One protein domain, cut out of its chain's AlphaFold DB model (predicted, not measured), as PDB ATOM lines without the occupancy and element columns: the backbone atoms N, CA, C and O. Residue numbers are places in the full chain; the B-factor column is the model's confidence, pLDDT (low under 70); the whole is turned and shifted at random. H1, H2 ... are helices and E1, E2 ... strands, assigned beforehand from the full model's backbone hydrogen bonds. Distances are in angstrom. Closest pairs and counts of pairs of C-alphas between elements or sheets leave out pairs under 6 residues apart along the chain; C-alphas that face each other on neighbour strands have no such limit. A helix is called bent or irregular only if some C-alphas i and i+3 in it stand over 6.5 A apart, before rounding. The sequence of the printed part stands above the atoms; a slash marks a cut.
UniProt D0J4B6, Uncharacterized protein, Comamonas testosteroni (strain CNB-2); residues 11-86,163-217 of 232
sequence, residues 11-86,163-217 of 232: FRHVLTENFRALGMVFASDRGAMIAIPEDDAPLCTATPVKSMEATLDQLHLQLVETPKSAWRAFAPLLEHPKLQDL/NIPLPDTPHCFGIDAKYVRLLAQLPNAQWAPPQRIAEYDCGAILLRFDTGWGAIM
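What this domain is: This is residues 11 to 86 and 163 to 217 of the 232 residues of an uncharacterized protein of Comamonas testosteroni (strain CNB-2) (UniProt D0J4B6). A strongly twisted wall of six antiparallel strands has the long helix H2 crossing one face, with the short H1 by its first residues on the same face. Toward one end of the longest axis, the small helices H3 and H4 lie beyond the sheet, and H5, nearer, only grazes it. The printed part has 131 residues, in chain order H1 E1 E2 E3 H2 H3 H4 H5 E4 E5 E6; the sheet's order is E1 E2 E3 E6 E5 E4. The class is mixed, with 63 residues, under half, in named elements. The whole is compact and rounded, with a radius of gyration of the C-alphas of 14.6 A and spans of 40 by 32 by 27 A.

How they stand to each other: The sheet runs E1, residues 19 to 21, E2, 24 to 28, E3, 32 to 37, E6, 212 to 216, E5, 205 to 209, and E4, 190 to 192. E1 E2 E3 and E4 E5 E6 are meanders, each strand the antiparallel neighbour of the one before; their successive strands form hairpins. Within hydrogen-bond range are N 21 and O 24 of E1 and E2, 3.0 A; N 25 and O 36 of E2 and E3, 2.8 A; N 35 and O 213 of E3 and E6, 2.7 A; N 207 and O 214 of E5 and E6, 2.9 A; N 192 and O 206 of E4 and E5, 2.9 A. H2, residues 50 to 65, makes two layers with the sheet, a helix on one face: its height is 7.0 A, and it runs across E6 at 77 degrees on the local plane. H1, residues 11 to 15, on the same face, touches residues 51 to 56 of H2; the closest C-alphas, of Val 14 and Met 52, are 5.7 A apart. H3, residues 75 to 78, only just touches H5, residues 177 to 183, with 3 pairs of C-alphas within 8 A, the closest those of Leu 78 and Val 180, 6.8 A. H4, residues 81 to 84, is close to H5 but not clearly touching, with C-alphas 83 and 177 closest at 6.8 A. Every O i to N i+4 pair is within range in H5, 10 of 12 in H2, and 0 of 1 in H1, where 2 of 2 O i to N i+3 pairs are; H3 and H4 are too short for an O i to N i+4 pair.

Where its parts are: H1 begins at C-alpha 11, (142.596, 166.076, 141.768). E3 is 17.4 A long and E6 13.9 A, ending at C-alpha 216, (136.726, 161.329, 147.917). H2, 23.8 A, is only just irregular: C-alphas 51 and 54 are 7.0 A apart.

The domain as a whole: The C-alphas farthest apart, of Lys 50 and Asp 85, are 43.0 A apart. Residues 87 to 162 are not printed; C-alphas 86 and 163 are 13.7 A apart across this cut. The links E3 to H2 and E4 to E5 are long. Residues 12, 171 and 172 have pLDDT under 70.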
ATOM      1  N   PHE A  11     142.740 167.317 141.001       70.38
ATOM      2  CA  PHE A  11     142.596 166.076 141.768       70.38
ATOM      3  C   PHE A  11     142.189 164.878 140.913       70.38
ATOM      4  O   PHE A  11     142.344 163.748 141.340       70.38
ATOM      5  N   ARG A  12     141.705 165.068 139.681       67.75
ATOM      6  CA  ARG A  12     141.305 163.926 138.843       67.75
ATOM      7  C   ARG A  12     142.489 163.134 138.319       67.75
ATOM      8  O   ARG A  12     142.331 161.943 138.092       67.75
ATOM      9  N   HIS A  13     143.640 163.779 138.138       70.25
ATOM     10  CA  HIS A  13     144.843 163.116 137.638       70.25
ATOM     11  C   HIS A  13     145.379 162.079 138.624       70.25
ATOM     12  O   HIS A  13     145.931 161.079 138.191       70.25
ATOM     13  N   VAL A  14     145.174 162.282 139.932       73.94
ATOM     14  CA  VAL A  14     145.550 161.290 140.949       73.94
ATOM     15  C   VAL A  14     144.534 160.160 141.085       73.94
ATOM     16  O   VAL A  14     144.854 159.122 141.643       73.94
ATOM     17  N   LEU A  15     143.321 160.333 140.550       73.12
ATOM     18  CA  LEU A  15     142.244 159.367 140.726       73.12
ATOM     19  C   LEU A  15     142.123 158.356 139.575       73.12
ATOM     20  O   LEU A  15     141.165 157.585 139.540       73.12
ATOM     21  N   THR A  16     143.014 158.356 138.588       70.50
ATOM     22  CA  THR A  16     142.781 157.580 137.361       70.50
ATOM     23  C   THR A  16     143.070 156.094 137.487       70.50
ATOM     24  O   THR A  16     142.356 155.320 136.849       70.50
ATOM     25  N   GLU A  17     144.093 155.712 138.255       77.31
ATOM     26  CA  GLU A  17     144.648 154.352 138.293       77.31
ATOM     27  C   GLU A  17     145.294 154.056 139.655       77.31
ATOM     28  O   GLU A  17     145.472 154.960 140.473       77.31
ATOM     29  N   ASN A  18     145.651 152.790 139.883       86.25
ATOM     30  CA  ASN A  18     146.388 152.350 141.067       86.25
ATOM     31  C   ASN A  18     147.894 152.549 140.847       86.25
ATOM     32  O   ASN A  18     148.384 152.279 139.751       86.25
ATOM     33  N   PHE A  19     148.636 152.985 141.864       88.25
ATOM     34  CA  PHE A  19     150.079 153.242 141.753       88.25
ATOM     35  C   PHE A  19     150.788 153.188 143.114       88.25
ATOM     36  O   PHE A  19     150.148 153.236 144.162       88.25
ATOM     37  N   ARG A  20     152.123 153.124 143.103       87.44
ATOM     38  CA  ARG A  20     152.998 153.204 144.283       87.44
ATOM     39  C   ARG A  20     153.684 154.549 144.389       87.44
ATOM     40  O   ARG A  20     154.332 154.980 143.436       87.44
ATOM     41  N   ALA A  21     153.590 155.190 145.545       85.31
ATOM     42  CA  ALA A  21     154.310 156.424 145.837       85.31
ATOM     43  C   ALA A  21     154.486 156.596 147.347       85.31
ATOM     44  O   ALA A  21     153.638 156.162 148.117       85.31
ATOM     45  N   LEU A  22     155.551 157.279 147.777       83.12
ATOM     46  CA  LEU A  22     155.719 157.695 149.180       83.12
ATOM     47  C   LEU A  22     155.629 156.534 150.204       83.12
ATOM     48  O   LEU A  22     155.175 156.743 151.325       83.12
ATOM     49  N   GLY A  23     156.037 155.314 149.824       86.50
ATOM     50  CA  GLY A  23     155.938 154.114 150.674       86.50
ATOM     51  C   GLY A  23     154.517 153.558 150.830       86.50
ATOM     52  O   GLY A  23     154.261 152.770 151.741       86.50
ATOM     53  N   MET A  24     153.592 153.970 149.959       90.25
ATOM     54  CA  MET A  24     152.181 153.598 149.978       90.25
ATOM     55  C   MET A  24     151.740 153.042 148.616       90.25
ATOM     56  O   MET A  24     152.190 153.496 147.559       90.25
ATOM     57  N   VAL A  25     150.785 152.111 148.632       91.00
ATOM     58  CA  VAL A  25     149.988 151.731 147.458       91.00
ATOM     59  C   VAL A  25     148.688 152.516 147.470       91.00
ATOM     60  O   VAL A  25     147.934 152.492 148.444       91.00
ATOM     61  N   PHE A  26     148.414 153.176 146.354       90.62
ATOM     62  CA  PHE A  26     147.188 153.908 146.103       90.62
ATOM     63  C   PHE A  26     146.252 153.070 145.240       90.62
ATOM     64  O   PHE A  26     146.659 152.549 144.200       90.62
ATOM     65  N   ALA A  27     144.992 152.975 145.656       88.94
ATOM     66  CA  ALA A  27     143.911 152.403 144.866       88.94
ATOM     67  C   ALA A  27     142.874 153.481 144.556       88.94
ATOM     68  O   ALA A  27     142.491 154.228 145.459       88.94
ATOM     69  N   SER A  28     142.419 153.571 143.303       87.44
ATOM     70  CA  SER A  28     141.494 154.622 142.877       87.44
ATOM     71  C   SER A  28     140.528 154.193 141.770       87.44
ATOM     72  O   SER A  28     140.877 153.420 140.882       87.44
ATOM     73  N   ASP A  29     139.318 154.761 141.784       79.94
ATOM     74  CA  ASP A  29     138.245 154.479 140.816       79.94
ATOM     75  C   ASP A  29     137.690 155.732 140.103       79.94
ATOM     76  O   ASP A  29     136.584 155.717 139.554       79.94
ATOM     77  N   ARG A  30     138.463 156.826 140.084       79.69
ATOM     78  CA  ARG A  30     138.140 158.161 139.527       79.69
ATOM     79  C   ARG A  30     137.220 159.028 140.376       79.69
ATOM     80  O   ARG A  30     137.113 160.223 140.081       79.69
ATOM     81  N   GLY A  31     136.585 158.482 141.410       81.69
ATOM     82  CA  GLY A  31     135.797 159.273 142.357       81.69
ATOM     83  C   GLY A  31     136.288 159.188 143.799       81.69
ATOM     84  O   GLY A  31     136.024 160.123 144.553       81.69
ATOM     85  N   ALA A  32     137.035 158.149 144.167       88.56
ATOM     86  CA  ALA A  32     137.757 158.076 145.430       88.56
ATOM     87  C   ALA A  32     139.137 157.437 145.251       88.56
ATOM     88  O   ALA A  32     139.364 156.697 144.296       88.56
ATOM     89  N   MET A  33     140.029 157.717 146.196       91.75
ATOM     90  CA  MET A  33     141.336 157.090 146.339       91.75
ATOM     91  C   MET A  33     141.565 156.727 147.800       91.75
ATOM     92  O   MET A  33     141.229 157.510 148.692       91.75
ATOM     93  N   ILE A  34     142.177 155.573 148.034       93.06
ATOM     94  CA  ILE A  34     142.748 155.185 149.325       93.06
ATOM     95  C   ILE A  34     144.237 154.897 149.158       93.06
ATOM     96  O   ILE A  34     144.679 154.527 148.074       93.06
ATOM     97  N   ALA A  35     144.987 155.064 150.234       93.25
ATOM     98  CA  ALA A  35     146.411 154.824 150.335       93.25
ATOM     99  C   ALA A  35     146.673 153.969 151.575       93.25
ATOM    100  O   ALA A  35     146.249 154.340 152.675       93.25
ATOM    101  N   ILE A  36     147.387 152.860 151.399       93.38
ATOM    102  CA  ILE A  36     147.824 151.957 152.474       93.38
ATOM    103  C   ILE A  36     149.333 151.679 152.366       93.38
ATOM    104  O   ILE A  36     149.872 151.801 151.263       93.38
ATOM    105  N   PRO A  37     150.023 151.325 153.466       92.56
ATOM    106  CA  PRO A  37     151.430 150.942 153.453       92.56
ATOM    107  C   PRO A  37     151.713 149.828 152.451       92.56
ATOM    108  O   PRO A  37     150.908 148.913 152.282       92.56
ATOM    109  N   GLU A  38     152.873 149.885 151.797       89.31
ATOM    110  CA  GLU A  38     153.265 148.880 150.801       89.31
ATOM    111  C   GLU A  38     153.328 147.450 151.350       89.31
ATOM    112  O   GLU A  38     153.028 146.518 150.602       89.31
ATOM    113  N   ASP A  39     153.675 147.293 152.628       87.75
ATOM    114  CA  ASP A  39     153.774 145.994 153.306       87.75
ATOM    115  C   ASP A  39     152.404 145.327 153.510       87.75
ATOM    116  O   ASP A  39     152.309 144.101 153.561       87.75
ATOM    117  N   ASP A  40     151.339 146.130 153.566       84.50
ATOM    118  CA  ASP A  40     149.958 145.678 153.771       84.50
ATOM    119  C   ASP A  40     149.177 145.560 152.449       84.50
ATOM    120  O   ASP A  40     148.000 145.189 152.432       84.50
ATOM    121  N   ALA A  41     149.807 145.915 151.326       82.56
ATOM    122  CA  ALA A  41     149.125 146.131 150.063       82.56
ATOM    123  C   ALA A  41     149.327 145.004 149.036       82.56
ATOM    124  O   ALA A  41     150.407 144.415 148.944       82.56
ATOM    125  N   PRO A  42     148.334 144.762 148.156       78.06
ATOM    126  CA  PRO A  42     148.513 143.907 146.989       78.06
ATOM    127  C   PRO A  42     149.656 144.375 146.071       78.06
ATOM    128  O   PRO A  42     150.037 145.552 146.030       78.06
ATOM    129  N   LEU A  43     150.180 143.448 145.267       78.25
ATOM    130  CA  LEU A  43     151.183 143.753 144.246       78.25
ATOM    131  C   LEU A  43     150.647 144.806 143.259       78.25
ATOM    132  O   LEU A  43     149.594 144.638 142.651       78.25
ATOM    133  N   CYS A  44     151.407 145.886 143.086       78.06
ATOM    134  CA  CYS A  44     151.127 146.969 142.144       78.06
ATOM    135  C   CYS A  44     152.466 147.478 141.612       78.06
ATOM    136  O   CYS A  44     153.328 147.832 142.406       78.06
ATOM    137  N   THR A  45     152.683 147.494 140.301       77.56
ATOM    138  CA  THR A  45     153.977 147.895 139.712       77.56
ATOM    139  C   THR A  45     153.940 149.271 139.058       77.56
ATOM    140  O   THR A  45     154.960 149.740 138.558       77.56
ATOM    141  N   ALA A  46     152.776 149.919 139.026       79.94
ATOM    142  CA  ALA A  46     152.621 151.240 138.444       79.94
ATOM    143  C   ALA A  46     153.191 152.314 139.383       79.94
ATOM    144  O   ALA A  46     152.988 152.265 140.594       79.94
ATOM    145  N   THR A  47     153.878 153.303 138.821       77.75
ATOM    146  CA  THR A  47     154.378 154.486 139.537       77.75
ATOM    147  C   THR A  47     153.608 155.722 139.075       77.75
ATOM    148  O   THR A  47     153.207 155.767 137.908       77.75
ATOM    149  N   PRO A  48     153.414 156.743 139.927       77.44
ATOM    150  CA  PRO A  48     152.735 157.964 139.524       77.44
ATOM    151  C   PRO A  48     153.497 158.641 138.384       77.44
ATOM    152  O   PRO A  48     154.729 158.614 138.318       77.44
ATOM    153  N   VAL A  49     152.766 159.307 137.495       77.00
ATOM    154  CA  VAL A  49     153.388 160.249 136.562       77.00
ATOM    155  C   VAL A  49     153.784 161.518 137.324       77.00
ATOM    156  O   VAL A  49     153.050 161.957 138.205       77.00
ATOM    157  N   LYS A  50     154.912 162.153 136.972       74.69
ATOM    158  CA  LYS A  50     155.441 163.353 137.668       74.69
ATOM    159  C   LYS A  50     154.414 164.471 137.893       74.69
ATOM    160  O   LYS A  50     154.514 165.230 138.847       74.69
ATOM    161  N   SER A  51     153.411 164.590 137.023       75.75
ATOM    162  CA  SER A  51     152.332 165.577 137.161       75.75
ATOM    163  C   SER A  51     151.402 165.337 138.362       75.75
ATOM    164  O   SER A  51     150.653 166.243 138.722       75.75
ATOM    165  N   MET A  52     151.433 164.153 138.981       81.62
ATOM    166  CA  MET A  52     150.603 163.781 140.134       81.62
ATOM    167  C   MET A  52     151.221 164.180 141.479       81.62
ATOM    168  O   MET A  52     150.472 164.448 142.416       81.62
ATOM    169  N   GLU A  53     152.552 164.257 141.578       82.50
ATOM    170  CA  GLU A  53     153.293 164.412 142.845       82.50
ATOM    171  C   GLU A  53     152.824 165.629 143.652       82.50
ATOM    172  O   GLU A  53     152.375 165.482 144.783       82.50
ATOM    173  N   ALA A  54     152.772 166.813 143.032       84.25
ATOM    174  CA  ALA A  54     152.325 168.035 143.707       84.25
ATOM    175  C   ALA A  54     150.882 167.949 144.242       84.25
ATOM    176  O   ALA A  54     150.545 168.562 145.253       84.25
ATOM    177  N   THR A  55     150.015 167.188 143.565       85.06
ATOM    178  CA  THR A  55     148.626 166.990 144.005       85.06
ATOM    179  C   THR A  55     148.554 166.018 145.182       85.06
ATOM    180  O   THR A  55     147.754 166.228 146.094       85.06
ATOM    181  N   LEU A  56     149.392 164.977 145.184       86.56
ATOM    182  CA  LEU A  56     149.509 164.037 146.301       86.56
ATOM    183  C   LEU A  56     150.060 164.726 147.547       86.56
ATOM    184  O   LEU A  56     149.467 164.587 148.615       86.56
ATOM    185  N   ASP A  57     151.113 165.528 147.395       86.81
ATOM    186  CA  ASP A  57     151.688 166.315 148.488       86.81
ATOM    187  C   ASP A  57     150.657 167.288 149.064       86.81
ATOM    188  O   ASP A  57     150.509 167.390 150.281       86.81
ATOM    189  N   GLN A  58     149.881 167.957 148.203       87.25
ATOM    190  CA  GLN A  58     148.808 168.848 148.642       87.25
ATOM    191  C   GLN A  58     147.735 168.104 149.451       87.25
ATOM    192  O   GLN A  58     147.324 168.593 150.502       87.25
ATOM    193  N   LEU A  59     147.267 166.939 148.983       88.50
ATOM    194  CA  LEU A  59     146.270 166.139 149.705       88.50
ATOM    195  C   LEU A  59     146.813 165.634 151.043       88.50
ATOM    196  O   LEU A  59     146.113 165.693 152.055       88.50
ATOM    197  N   HIS A  60     148.059 165.164 151.053       88.38
ATOM    198  CA  HIS A  60     148.698 164.670 152.262       88.38
ATOM    199  C   HIS A  60     148.897 165.794 153.286       88.38
ATOM    200  O   HIS A  60     148.563 165.623 154.458       88.38
ATOM    201  N   LEU A  61     149.346 166.972 152.845       90.38
ATOM    202  CA  LEU A  61     149.476 168.146 153.703       90.38
ATOM    203  C   LEU A  61     148.122 168.551 154.300       90.38
ATOM    204  O   LEU A  61     148.020 168.716 155.513       90.38
ATOM    205  N   GLN A  62     147.064 168.625 153.482       90.31
ATOM    206  CA  GLN A  62     145.711 168.919 153.967       90.31
ATOM    207  C   GLN A  62     145.248 167.911 155.023       90.31
ATOM    208  O   GLN A  62     144.626 168.293 156.015       90.31
ATOM    209  N   LEU A  63     145.562 166.629 154.840       92.31
ATOM    210  CA  LEU A  63     145.233 165.583 155.802       92.31
ATOM    211  C   LEU A  63     145.955 165.770 157.139       92.31
ATOM    212  O   LEU A  63     145.312 165.681 158.186       92.31
ATOM    213  N   VAL A  64     147.257 166.067 157.108       92.25
ATOM    214  CA  VAL A  64     148.071 166.316 158.309       92.25
ATOM    215  C   VAL A  64     147.612 167.579 159.044       92.25
ATOM    216  O   VAL A  64     147.534 167.586 160.273       92.25
ATOM    217  N   GLU A  65     147.263 168.632 158.306       93.94
ATOM    218  CA  GLU A  65     146.814 169.913 158.863       93.94
ATOM    219  C   GLU A  65     145.352 169.893 159.343       93.94
ATOM    220  O   GLU A  65     144.928 170.789 160.079       93.94
ATOM    221  N   THR A  66     144.566 168.875 158.969       94.38
ATOM    222  CA  THR A  66     143.153 168.785 159.355       94.38
ATOM    223  C   THR A  66     143.021 168.612 160.875       94.38
ATOM    224  O   THR A  66     143.466 167.601 161.435       94.38
ATOM    225  N   PRO A  67     142.348 169.544 161.580       94.94
ATOM    226  CA  PRO A  67     142.268 169.511 163.032       94.94
ATOM    227  C   PRO A  67     141.500 168.280 163.516       94.94
ATOM    228  O   PRO A  67     140.520 167.851 162.908       94.94
ATOM    229  N   LYS A  68     141.898 167.735 164.673       93.75
ATOM    230  CA  LYS A  68     141.277 166.530 165.257       93.75
ATOM    231  C   LYS A  68     139.752 166.642 165.402       93.75
ATOM    232  O   LYS A  68     139.068 165.640 165.242       93.75
ATOM    233  N   SER A  69     139.234 167.843 165.656       94.44
ATOM    234  CA  SER A  69     137.801 168.131 165.799       94.44
ATOM    235  C   SER A  69     137.008 168.125 164.487       94.44
ATOM    236  O   SER A  69     135.783 168.109 164.536       94.44
ATOM    237  N   ALA A  70     137.666 168.167 163.323       93.81
ATOM    238  CA  ALA A  70     136.989 168.134 162.026       93.81
ATOM    239  C   ALA A  70     136.640 166.711 161.565       93.81
ATOM    240  O   ALA A  70     135.802 166.554 160.679       93.81
ATOM    241  N   TRP A  71     137.262 165.690 162.159       95.81
ATOM    242  CA  TRP A  71     137.057 164.295 161.788       95.81
ATOM    243  C   TRP A  71     135.742 163.757 162.349       95.81
ATOM    244  O   TRP A  71     135.468 163.852 163.545       95.81
ATOM    245  N   ARG A  72     134.938 163.169 161.468       96.00
ATOM    246  CA  ARG A  72     133.588 162.673 161.740       96.00
ATOM    247  C   ARG A  72     133.515 161.183 161.437       96.00
ATOM    248  O   ARG A  72     134.154 160.695 160.509       96.00
ATOM    249  N   ALA A  73     132.715 160.459 162.215       95.94
ATOM    250  CA  ALA A  73     132.401 159.065 161.926       95.94
ATOM    251  C   ALA A  73     131.481 158.948 160.697       95.94
ATOM    252  O   ALA A  73     130.750 159.883 160.357       95.94
ATOM    253  N   PHE A  74     131.477 157.776 160.060       95.12
ATOM    254  CA  PHE A  74     130.547 157.465 158.969       95.12
ATOM    255  C   PHE A  74     129.129 157.115 159.439       95.12
ATOM    256  O   PHE A  74     128.208 157.195 158.631       95.12
ATOM    257  N   ALA A  75     128.929 156.772 160.719       94.19
ATOM    258  CA  ALA A  75     127.631 156.329 161.241       94.19
ATOM    259  C   ALA A  75     126.448 157.254 160.863       94.19
ATOM    260  O   ALA A  75     125.477 156.742 160.308       94.19
ATOM    261  N   PRO A  76     126.538 158.597 160.983       92.94
ATOM    262  CA  PRO A  76     125.438 159.476 160.574       92.94
ATOM    263  C   PRO A  76     125.129 159.442 159.069       92.94
ATOM    264  O   PRO A  76     123.996 159.672 158.661       92.94
ATOM    265  N   LEU A  77     126.133 159.178 158.226       93.62
ATOM    266  CA  LEU A  77     125.921 159.037 156.784       93.62
ATOM    267  C   LEU A  77     125.228 157.711 156.467       93.62
ATOM    268  O   LEU A  77     124.348 157.690 155.615       93.62
ATOM    269  N   LEU A  78     125.607 156.627 157.158       92.94
ATOM    270  CA  LEU A  78     125.010 155.295 156.998       92.94
ATOM    271  C   LEU A  78     123.524 155.270 157.365       92.94
ATOM    272  O   LEU A  78     122.746 154.582 156.712       92.94
ATOM    273  N   GLU A  79     123.116 156.055 158.361       93.81
ATOM    274  CA  GLU A  79     121.719 156.185 158.791       93.81
ATOM    275  C   GLU A  79     120.825 156.915 157.772       93.81
ATOM    276  O   GLU A  79     119.602 156.947 157.921       93.81
ATOM    277  N   HIS A  80     121.399 157.492 156.710       92.25
ATOM    278  CA  HIS A  80     120.628 158.219 155.710       92.25
ATOM    279  C   HIS A  80     119.606 157.295 155.005       92.25
ATOM    280  O   HIS A  80     119.995 156.235 154.512       92.25
ATOM    281  N   PRO A  81     118.326 157.698 154.833       90.31
ATOM    282  CA  PRO A  81     117.271 156.827 154.295       90.31
ATOM    283  C   PRO A  81     117.590 156.169 152.945       90.31
ATOM    284  O   PRO A  81     117.239 155.018 152.711       90.31
ATOM    285  N   LYS A  82     118.321 156.868 152.066       88.50
ATOM    286  CA  LYS A  82     118.770 156.319 150.769       88.50
ATOM    287  C   LYS A  82     119.697 155.101 150.883       88.50
ATOM    288  O   LYS A  82     119.813 154.348 149.927       88.50
ATOM    289  N   LEU A  83     120.371 154.925 152.018       90.19
ATOM    290  CA  LEU A  83     121.196 153.750 152.308       90.19
ATOM    291  C   LEU A  83     120.423 152.644 153.032       90.19
ATOM    292  O   LEU A  83     120.959 151.556 153.202       90.19
ATOM    293  N   GLN A  84     119.183 152.919 153.437       90.06
ATOM    294  CA  GLN A  84     118.283 151.956 154.068       90.06
ATOM    295  C   GLN A  84     117.325 151.321 153.045       90.06
ATOM    296  O   GLN A  84     116.863 150.203 153.245       90.06
ATOM    297  N   ASP A  85     117.054 152.005 151.926       90.69
ATOM    298  CA  ASP A  85     116.241 151.488 150.817       90.69
ATOM    299  C   ASP A  85     117.117 150.922 149.687       90.69
ATOM    300  O   ASP A  85     117.352 151.554 148.649       90.69
ATOM    301  N   LEU A  86     117.639 149.719 149.930       91.62
ATOM    302  CA  LEU A  86     118.494 148.992 148.997       91.62
ATOM    303  C   LEU A  86     117.686 147.977 148.175       91.62
ATOM    304  O   LEU A  86     116.655 147.452 148.605       91.62
ATOM    305  N   ASN A 163     123.461 160.216 145.724       87.06
ATOM    306  CA  ASN A 163     124.131 161.249 146.498       87.06
ATOM    307  C   ASN A 163     123.618 161.276 147.949       87.06
ATOM    308  O   ASN A 163     122.413 161.460 148.175       87.06
ATOM    309  N   ILE A 164     124.540 161.112 148.898       89.81
ATOM    310  CA  ILE A 164     124.325 161.197 150.343       89.81
ATOM    311  C   ILE A 164     124.854 162.552 150.828       89.81
ATOM    312  O   ILE A 164     126.064 162.787 150.763       89.81
ATOM    313  N   PRO A 165     123.977 163.461 151.289       89.25
ATOM    314  CA  PRO A 165     124.380 164.798 151.697       89.25
ATOM    315  C   PRO A 165     125.323 164.748 152.901       89.25
ATOM    316  O   PRO A 165     125.163 163.932 153.808       89.25
ATOM    317  N   LEU A 166     126.298 165.655 152.915       88.38
ATOM    318  CA  LEU A 166     127.198 165.821 154.050       88.38
ATOM    319  C   LEU A 166     126.516 166.654 155.148       88.38
ATOM    320  O   LEU A 166     126.084 167.777 154.864       88.38
ATOM    321  N   PRO A 167     126.463 166.170 156.403       87.06
ATOM    322  CA  PRO A 167     125.962 166.950 157.525       87.06
ATOM    323  C   PRO A 167     126.692 168.291 157.645       87.06
ATOM    324  O   PRO A 167     127.913 168.366 157.479       87.06
ATOM    325  N   ASP A 168     125.934 169.352 157.919       82.62
ATOM    326  CA  ASP A 168     126.429 170.718 158.145       82.62
ATOM    327  C   ASP A 168     127.275 171.311 157.004       82.62
ATOM    328  O   ASP A 168     127.999 172.285 157.208       82.62
ATOM    329  N   THR A 169     127.200 170.746 155.794       79.88
ATOM    330  CA  THR A 169     128.002 171.189 154.643       79.88
ATOM    331  C   THR A 169     127.094 171.586 153.472       79.88
ATOM    332  O   THR A 169     127.078 170.917 152.441       79.88
ATOM    333  N   PRO A 170     126.337 172.695 153.580       71.94
ATOM    334  CA  PRO A 170     125.300 173.061 152.605       71.94
ATOM    335  C   PRO A 170     125.844 173.438 151.217       71.94
ATOM    336  O   PRO A 170     125.076 173.579 150.273       71.94
ATOM    337  N   HIS A 171     127.159 173.628 151.084       69.00
ATOM    338  CA  HIS A 171     127.812 174.040 149.837       69.00
ATOM    339  C   HIS A 171     128.343 172.866 149.002       69.00
ATOM    340  O   HIS A 171     128.747 173.066 147.859       69.00
ATOM    341  N   CYS A 172     128.374 171.655 149.565       69.62
ATOM    342  CA  CYS A 172     128.868 170.461 148.888       69.62
ATOM    343  C   CYS A 172     127.748 169.434 148.855       69.62
ATOM    344  O   CYS A 172     127.185 169.087 149.889       69.62
ATOM    345  N   PHE A 173     127.418 168.947 147.663       73.69
ATOM    346  CA  PHE A 173     126.150 168.251 147.488       73.69
ATOM    347  C   PHE A 173     126.152 166.843 148.088       73.69
ATOM    348  O   PHE A 173     125.078 166.351 148.417       73.69
ATOM    349  N   GLY A 174     127.316 166.215 148.288       86.81
ATOM    350  CA  GLY A 174     127.421 164.980 149.062       86.81
ATOM    351  C   GLY A 174     128.480 163.994 148.570       86.81
ATOM    352  O   GLY A 174     129.353 164.334 147.764       86.81
ATOM    353  N   ILE A 175     128.393 162.772 149.092       89.00
ATOM    354  CA  ILE A 175     129.219 161.610 148.749       89.00
ATOM    355  C   ILE A 175     128.346 160.593 148.013       89.00
ATOM    356  O   ILE A 175     127.190 160.387 148.371       89.00
ATOM    357  N   ASP A 176     128.898 159.914 147.008       87.75
ATOM    358  CA  ASP A 176     128.229 158.748 146.431       87.75
ATOM    359  C   ASP A 176     128.038 157.645 147.489       87.75
ATOM    360  O   ASP A 176     128.994 157.223 148.142       87.75
ATOM    361  N   ALA A 177     126.814 157.147 147.630       88.62
ATOM    362  CA  ALA A 177     126.397 156.081 148.530       88.62
ATOM    363  C   ALA A 177     127.376 154.907 148.565       88.62
ATOM    364  O   ALA A 177     127.672 154.389 149.641       88.62
ATOM    365  N   LYS A 178     127.924 154.516 147.407       86.38
ATOM    366  CA  LYS A 178     128.900 153.421 147.340       86.38
ATOM    367  C   LYS A 178     130.135 153.685 148.208       86.38
ATOM    368  O   LYS A 178     130.566 152.792 148.926       86.38
ATOM    369  N   TYR A 179     130.671 154.908 148.207       90.31
ATOM    370  CA  TYR A 179     131.859 155.239 148.996       90.31
ATOM    371  C   TYR A 179     131.529 155.314 150.479       90.31
ATOM    372  O   TYR A 179     132.336 154.878 151.290       90.31
ATOM    373  N   VAL A 180     130.337 155.803 150.841       92.62
ATOM    374  CA  VAL A 180     129.880 155.775 152.239       92.62
ATOM    375  C   VAL A 180     129.883 154.339 152.760       92.62
ATOM    376  O   VAL A 180     130.428 154.076 153.826       92.62
ATOM    377  N   ARG A 181     129.330 153.398 151.989       90.50
ATOM    378  CA  ARG A 181     129.205 151.992 152.395       90.50
ATOM    379  C   ARG A 181     130.527 151.231 152.384       90.50
ATOM    380  O   ARG A 181     130.764 150.441 153.290       90.50
ATOM    381  N   LEU A 182     131.372 151.445 151.376       88.38
ATOM    382  CA  LEU A 182     132.672 150.776 151.272       88.38
ATOM    383  C   LEU A 182     133.644 151.286 152.339       88.38
ATOM    384  O   LEU A 182     134.248 150.497 153.056       88.38
ATOM    385  N   LEU A 183     133.772 152.605 152.485       92.38
ATOM    386  CA  LEU A 183     134.783 153.190 153.366       92.38
ATOM    387  C   LEU A 183     134.405 153.074 154.842       92.38
ATOM    388  O   LEU A 183     135.296 152.972 155.677       92.38
ATOM    389  N   ALA A 184     133.112 153.016 155.174       92.88
ATOM    390  CA  ALA A 184     132.675 152.780 156.548       92.88
ATOM    391  C   ALA A 184     133.010 151.374 157.079       92.88
ATOM    392  O   ALA A 184     132.931 151.159 158.286       92.88
ATOM    393  N   GLN A 185     133.378 150.427 156.208       90.94
ATOM    394  CA  GLN A 185     133.852 149.100 156.616       90.94
ATOM    395  C   GLN A 185     135.318 149.116 157.065       90.94
ATOM    396  O   GLN A 185     135.772 148.160 157.691       90.94
ATOM    397  N   LEU A 186     136.068 150.181 156.756       92.94
ATOM    398  CA  LEU A 186     137.462 150.290 157.168       92.94
ATOM    399  C   LEU A 186     137.549 150.539 158.689       92.94
ATOM    400  O   LEU A 186     136.773 151.338 159.228       92.94
ATOM    401  N   PRO A 187     138.500 149.901 159.397       94.62
ATOM    402  CA  PRO A 187     138.668 150.084 160.836       94.62
ATOM    403  C   PRO A 187     138.879 151.553 161.221       94.62
ATOM    404  O   PRO A 187     139.757 152.232 160.686       94.62
ATOM    405  N   ASN A 188     138.038 152.045 162.137       96.00
ATOM    406  CA  ASN A 188     138.028 153.434 162.615       96.00
ATOM    407  C   ASN A 188     137.984 154.490 161.495       96.00
ATOM    408  O   ASN A 188     138.539 155.582 161.641       96.00
ATOM    409  N   ALA A 189     137.302 154.186 160.387       96.75
ATOM    410  CA  ALA A 189     137.139 155.121 159.285       96.75
ATOM    411  C   ALA A 189     136.495 156.437 159.733       96.75
ATOM    412  O   ALA A 189     135.421 156.474 160.348       96.75
ATOM    413  N   GLN A 190     137.133 157.539 159.361       97.19
ATOM    414  CA  GLN A 190     136.650 158.887 159.604       97.19
ATOM    415  C   GLN A 190     136.833 159.744 158.363       97.19
ATOM    416  O   GLN A 190     137.794 159.580 157.612       97.19
ATOM    417  N   TRP A 191     135.931 160.700 158.181       96.00
ATOM    418  CA  TRP A 191     135.989 161.667 157.095       96.00
ATOM    419  C   TRP A 191     136.056 163.091 157.642       96.00
ATOM    420  O   TRP A 191     135.593 163.361 158.752       96.00
ATOM    421  N   ALA A 192     136.626 164.006 156.867       94.56
ATOM    422  CA  ALA A 192     136.621 165.432 157.168       94.56
ATOM    423  C   ALA A 192     135.849 166.195 156.082       94.56
ATOM    424  O   ALA A 192     135.969 165.860 154.898       94.56
ATOM    425  N   PRO A 193     135.046 167.212 156.454       90.25
ATOM    426  CA  PRO A 193     134.310 168.005 155.484       90.25
ATOM    427  C   PRO A 193     135.276 168.686 154.506       90.25
ATOM    428  O   PRO A 193     136.362 169.116 154.902       90.25
ATOM    429  N   PRO A 194     134.898 168.794 153.226       89.25
ATOM    430  CA  PRO A 194     135.773 169.344 152.209       89.25
ATOM    431  C   PRO A 194     135.929 170.857 152.398       89.25
ATOM    432  O   PRO A 194     134.998 171.559 152.802       89.25
ATOM    433  N   GLN A 195     137.095 171.388 152.037       86.12
ATOM    434  CA  GLN A 195     137.309 172.832 152.013       86.12
ATOM    435  C   GLN A 195     136.418 173.482 150.946       86.12
ATOM    436  O   GLN A 195     136.372 173.030 149.799       86.12
ATOM    437  N   ARG A 196     135.742 174.580 151.290       85.25
ATOM    438  CA  ARG A 196     135.030 175.400 150.303       85.25
ATOM    439  C   ARG A 196     136.041 176.175 149.455       85.25
ATOM    440  O   ARG A 196     136.830 176.941 149.998       85.25
ATOM    441  N   ILE A 197     136.000 175.978 148.139       83.75
ATOM    442  CA  ILE A 197     136.877 176.656 147.169       83.75
ATOM    443  C   ILE A 197     136.136 177.828 146.520       83.75
ATOM    444  O   ILE A 197     136.690 178.915 146.388       83.75
ATOM    445  N   ALA A 198     134.874 177.619 146.141       79.19
ATOM    446  CA  ALA A 198     134.001 178.655 145.593       79.19
ATOM    447  C   ALA A 198     132.543 178.425 146.026       79.19
ATOM    448  O   ALA A 198     132.253 177.586 146.879       79.19
ATOM    449  N   GLU A 199     131.606 179.182 145.453       75.31
ATOM    450  CA  GLU A 199     130.179 179.084 145.785       75.31
ATOM    451  C   GLU A 199     129.610 177.675 145.562       75.31
ATOM    452  O   GLU A 199     128.877 177.184 146.415       75.31
ATOM    453  N   TYR A 200     130.031 177.016 144.477       72.25
ATOM    454  CA  TYR A 200     129.575 175.681 144.059       72.25
ATOM    455  C   TYR A 200     130.724 174.669 143.908       72.25
ATOM    456  O   TYR A 200     130.554 173.607 143.300       72.25
ATOM    457  N   ASP A 201     131.913 175.007 144.414       77.19
ATOM    458  CA  ASP A 201     133.108 174.172 144.315       77.19
ATOM    459  C   ASP A 201     133.685 173.877 145.695       77.19
ATOM    460  O   ASP A 201     133.990 174.780 146.478       77.19
ATOM    461  N   CYS A 202     133.893 172.590 145.946       84.00
ATOM    462  CA  CYS A 202     134.528 172.071 147.146       84.00
ATOM    463  C   CYS A 202     135.778 171.277 146.769       84.00
ATOM    464  O   CYS A 202     135.851 170.717 145.671       84.00
ATOM    465  N   GLY A 203     136.749 171.238 147.677       86.06
ATOM    466  CA  GLY A 203     137.897 170.343 147.596       86.06
ATOM    467  C   GLY A 203     137.504 168.882 147.801       86.06
ATOM    468  O   GLY A 203     136.322 168.539 147.888       86.06
ATOM    469  N   ALA A 204     138.510 168.016 147.875       89.62
ATOM    470  CA  ALA A 204     138.292 166.624 148.230       89.62
ATOM    471  C   ALA A 204     137.813 166.497 149.686       89.62
ATOM    472  O   ALA A 204     138.145 167.308 150.551       89.62
ATOM    473  N   ILE A 205     137.030 165.455 149.939       92.19
ATOM    474  CA  ILE A 205     136.664 164.990 151.272       92.19
ATOM    475  C   ILE A 205     137.785 164.065 151.715       92.19
ATOM    476  O   ILE A 205     138.042 163.059 151.056       92.19
ATOM    477  N   LEU A 206     138.463 164.410 152.800       94.44
ATOM    478  CA  LEU A 206     139.577 163.612 153.294       94.44
ATOM    479  C   LEU A 206     139.059 162.430 154.109       94.44
ATOM    480  O   LEU A 206     138.059 162.548 154.816       94.44
ATOM    481  N   LEU A 207     139.765 161.309 154.018       95.75
ATOM    482  CA  LEU A 207     139.489 160.068 154.730       95.75
ATOM    483  C   LEU A 207     140.730 159.657 155.524       95.75
ATOM    484  O   LEU A 207     141.848 159.764 155.024       95.75
ATOM    485  N   ARG A 208     140.528 159.113 156.723       96.62
ATOM    486  CA  ARG A 208     141.543 158.345 157.453       96.62
ATOM    487  C   ARG A 208     140.942 157.088 158.068       96.62
ATOM    488  O   ARG A 208     139.745 157.059 158.346       96.62
ATOM    489  N   PHE A 209     141.776 156.091 158.291       96.62
ATOM    490  CA  PHE A 209     141.463 154.828 158.958       96.62
ATOM    491  C   PHE A 209     142.758 154.285 159.585       96.62
ATOM    492  O   PHE A 209     143.821 154.870 159.383       96.62
ATOM    493  N   ASP A 210     142.687 153.205 160.363       94.38
ATOM    494  CA  ASP A 210     143.827 152.748 161.184       94.38
ATOM    495  C   ASP A 210     145.127 152.551 160.398       94.38
ATOM    496  O   ASP A 210     146.204 152.920 160.864       94.38
ATOM    497  N   THR A 211     145.023 151.991 159.195       92.31
ATOM    498  CA  THR A 211     146.171 151.626 158.363       92.31
ATOM    499  C   THR A 211     146.407 152.587 157.207       92.31
ATOM    500  O   THR A 211     147.252 152.313 156.370       92.31
ATOM    501  N   GLY A 212     145.691 153.708 157.099       94.56
ATOM    502  CA  GLY A 212     145.842 154.534 155.907       94.56
ATOM    503  C   GLY A 212     144.943 155.752 155.818       94.56
ATOM    504  O   GLY A 212     144.329 156.216 156.783       94.56
ATOM    505  N   TRP A 213     144.905 156.313 154.618       95.25
ATOM    506  CA  TRP A 213     144.162 157.530 154.340       95.25
ATOM    507  C   TRP A 213     143.590 157.539 152.933       95.25
ATOM    508  O   TRP A 213     143.838 156.642 152.138       95.25
ATOM    509  N   GLY A 214     142.781 158.540 152.618       94.00
ATOM    510  CA  GLY A 214     142.211 158.665 151.291       94.00
ATOM    511  C   GLY A 214     141.579 160.017 151.025       94.00
ATOM    512  O   GLY A 214     141.602 160.931 151.853       94.00
ATOM    513  N   ALA A 215     140.994 160.118 149.843       93.00
ATOM    514  CA  ALA A 215     140.278 161.287 149.377       93.00
ATOM    515  C   ALA A 215     139.072 160.854 148.538       93.00
ATOM    516  O   ALA A 215     139.162 159.928 147.735       93.00
ATOM    517  N   ILE A 216     137.946 161.545 148.696       91.19
ATOM    518  CA  ILE A 216     136.726 161.329 147.917       91.19
ATOM    519  C   ILE A 216     136.364 162.637 147.232       91.19
ATOM    520  O   ILE A 216     136.331 163.694 147.861       91.19
ATOM    521  N   MET A 217     136.048 162.581 145.945       88.19
ATOM    522  CA  MET A 217     135.555 163.747 145.226       88.19
ATOM    523  C   MET A 217     134.053 163.912 145.471       88.19
ATOM    524  O   MET A 217     133.282 163.049 145.034       88.19
TER     525      MET A 217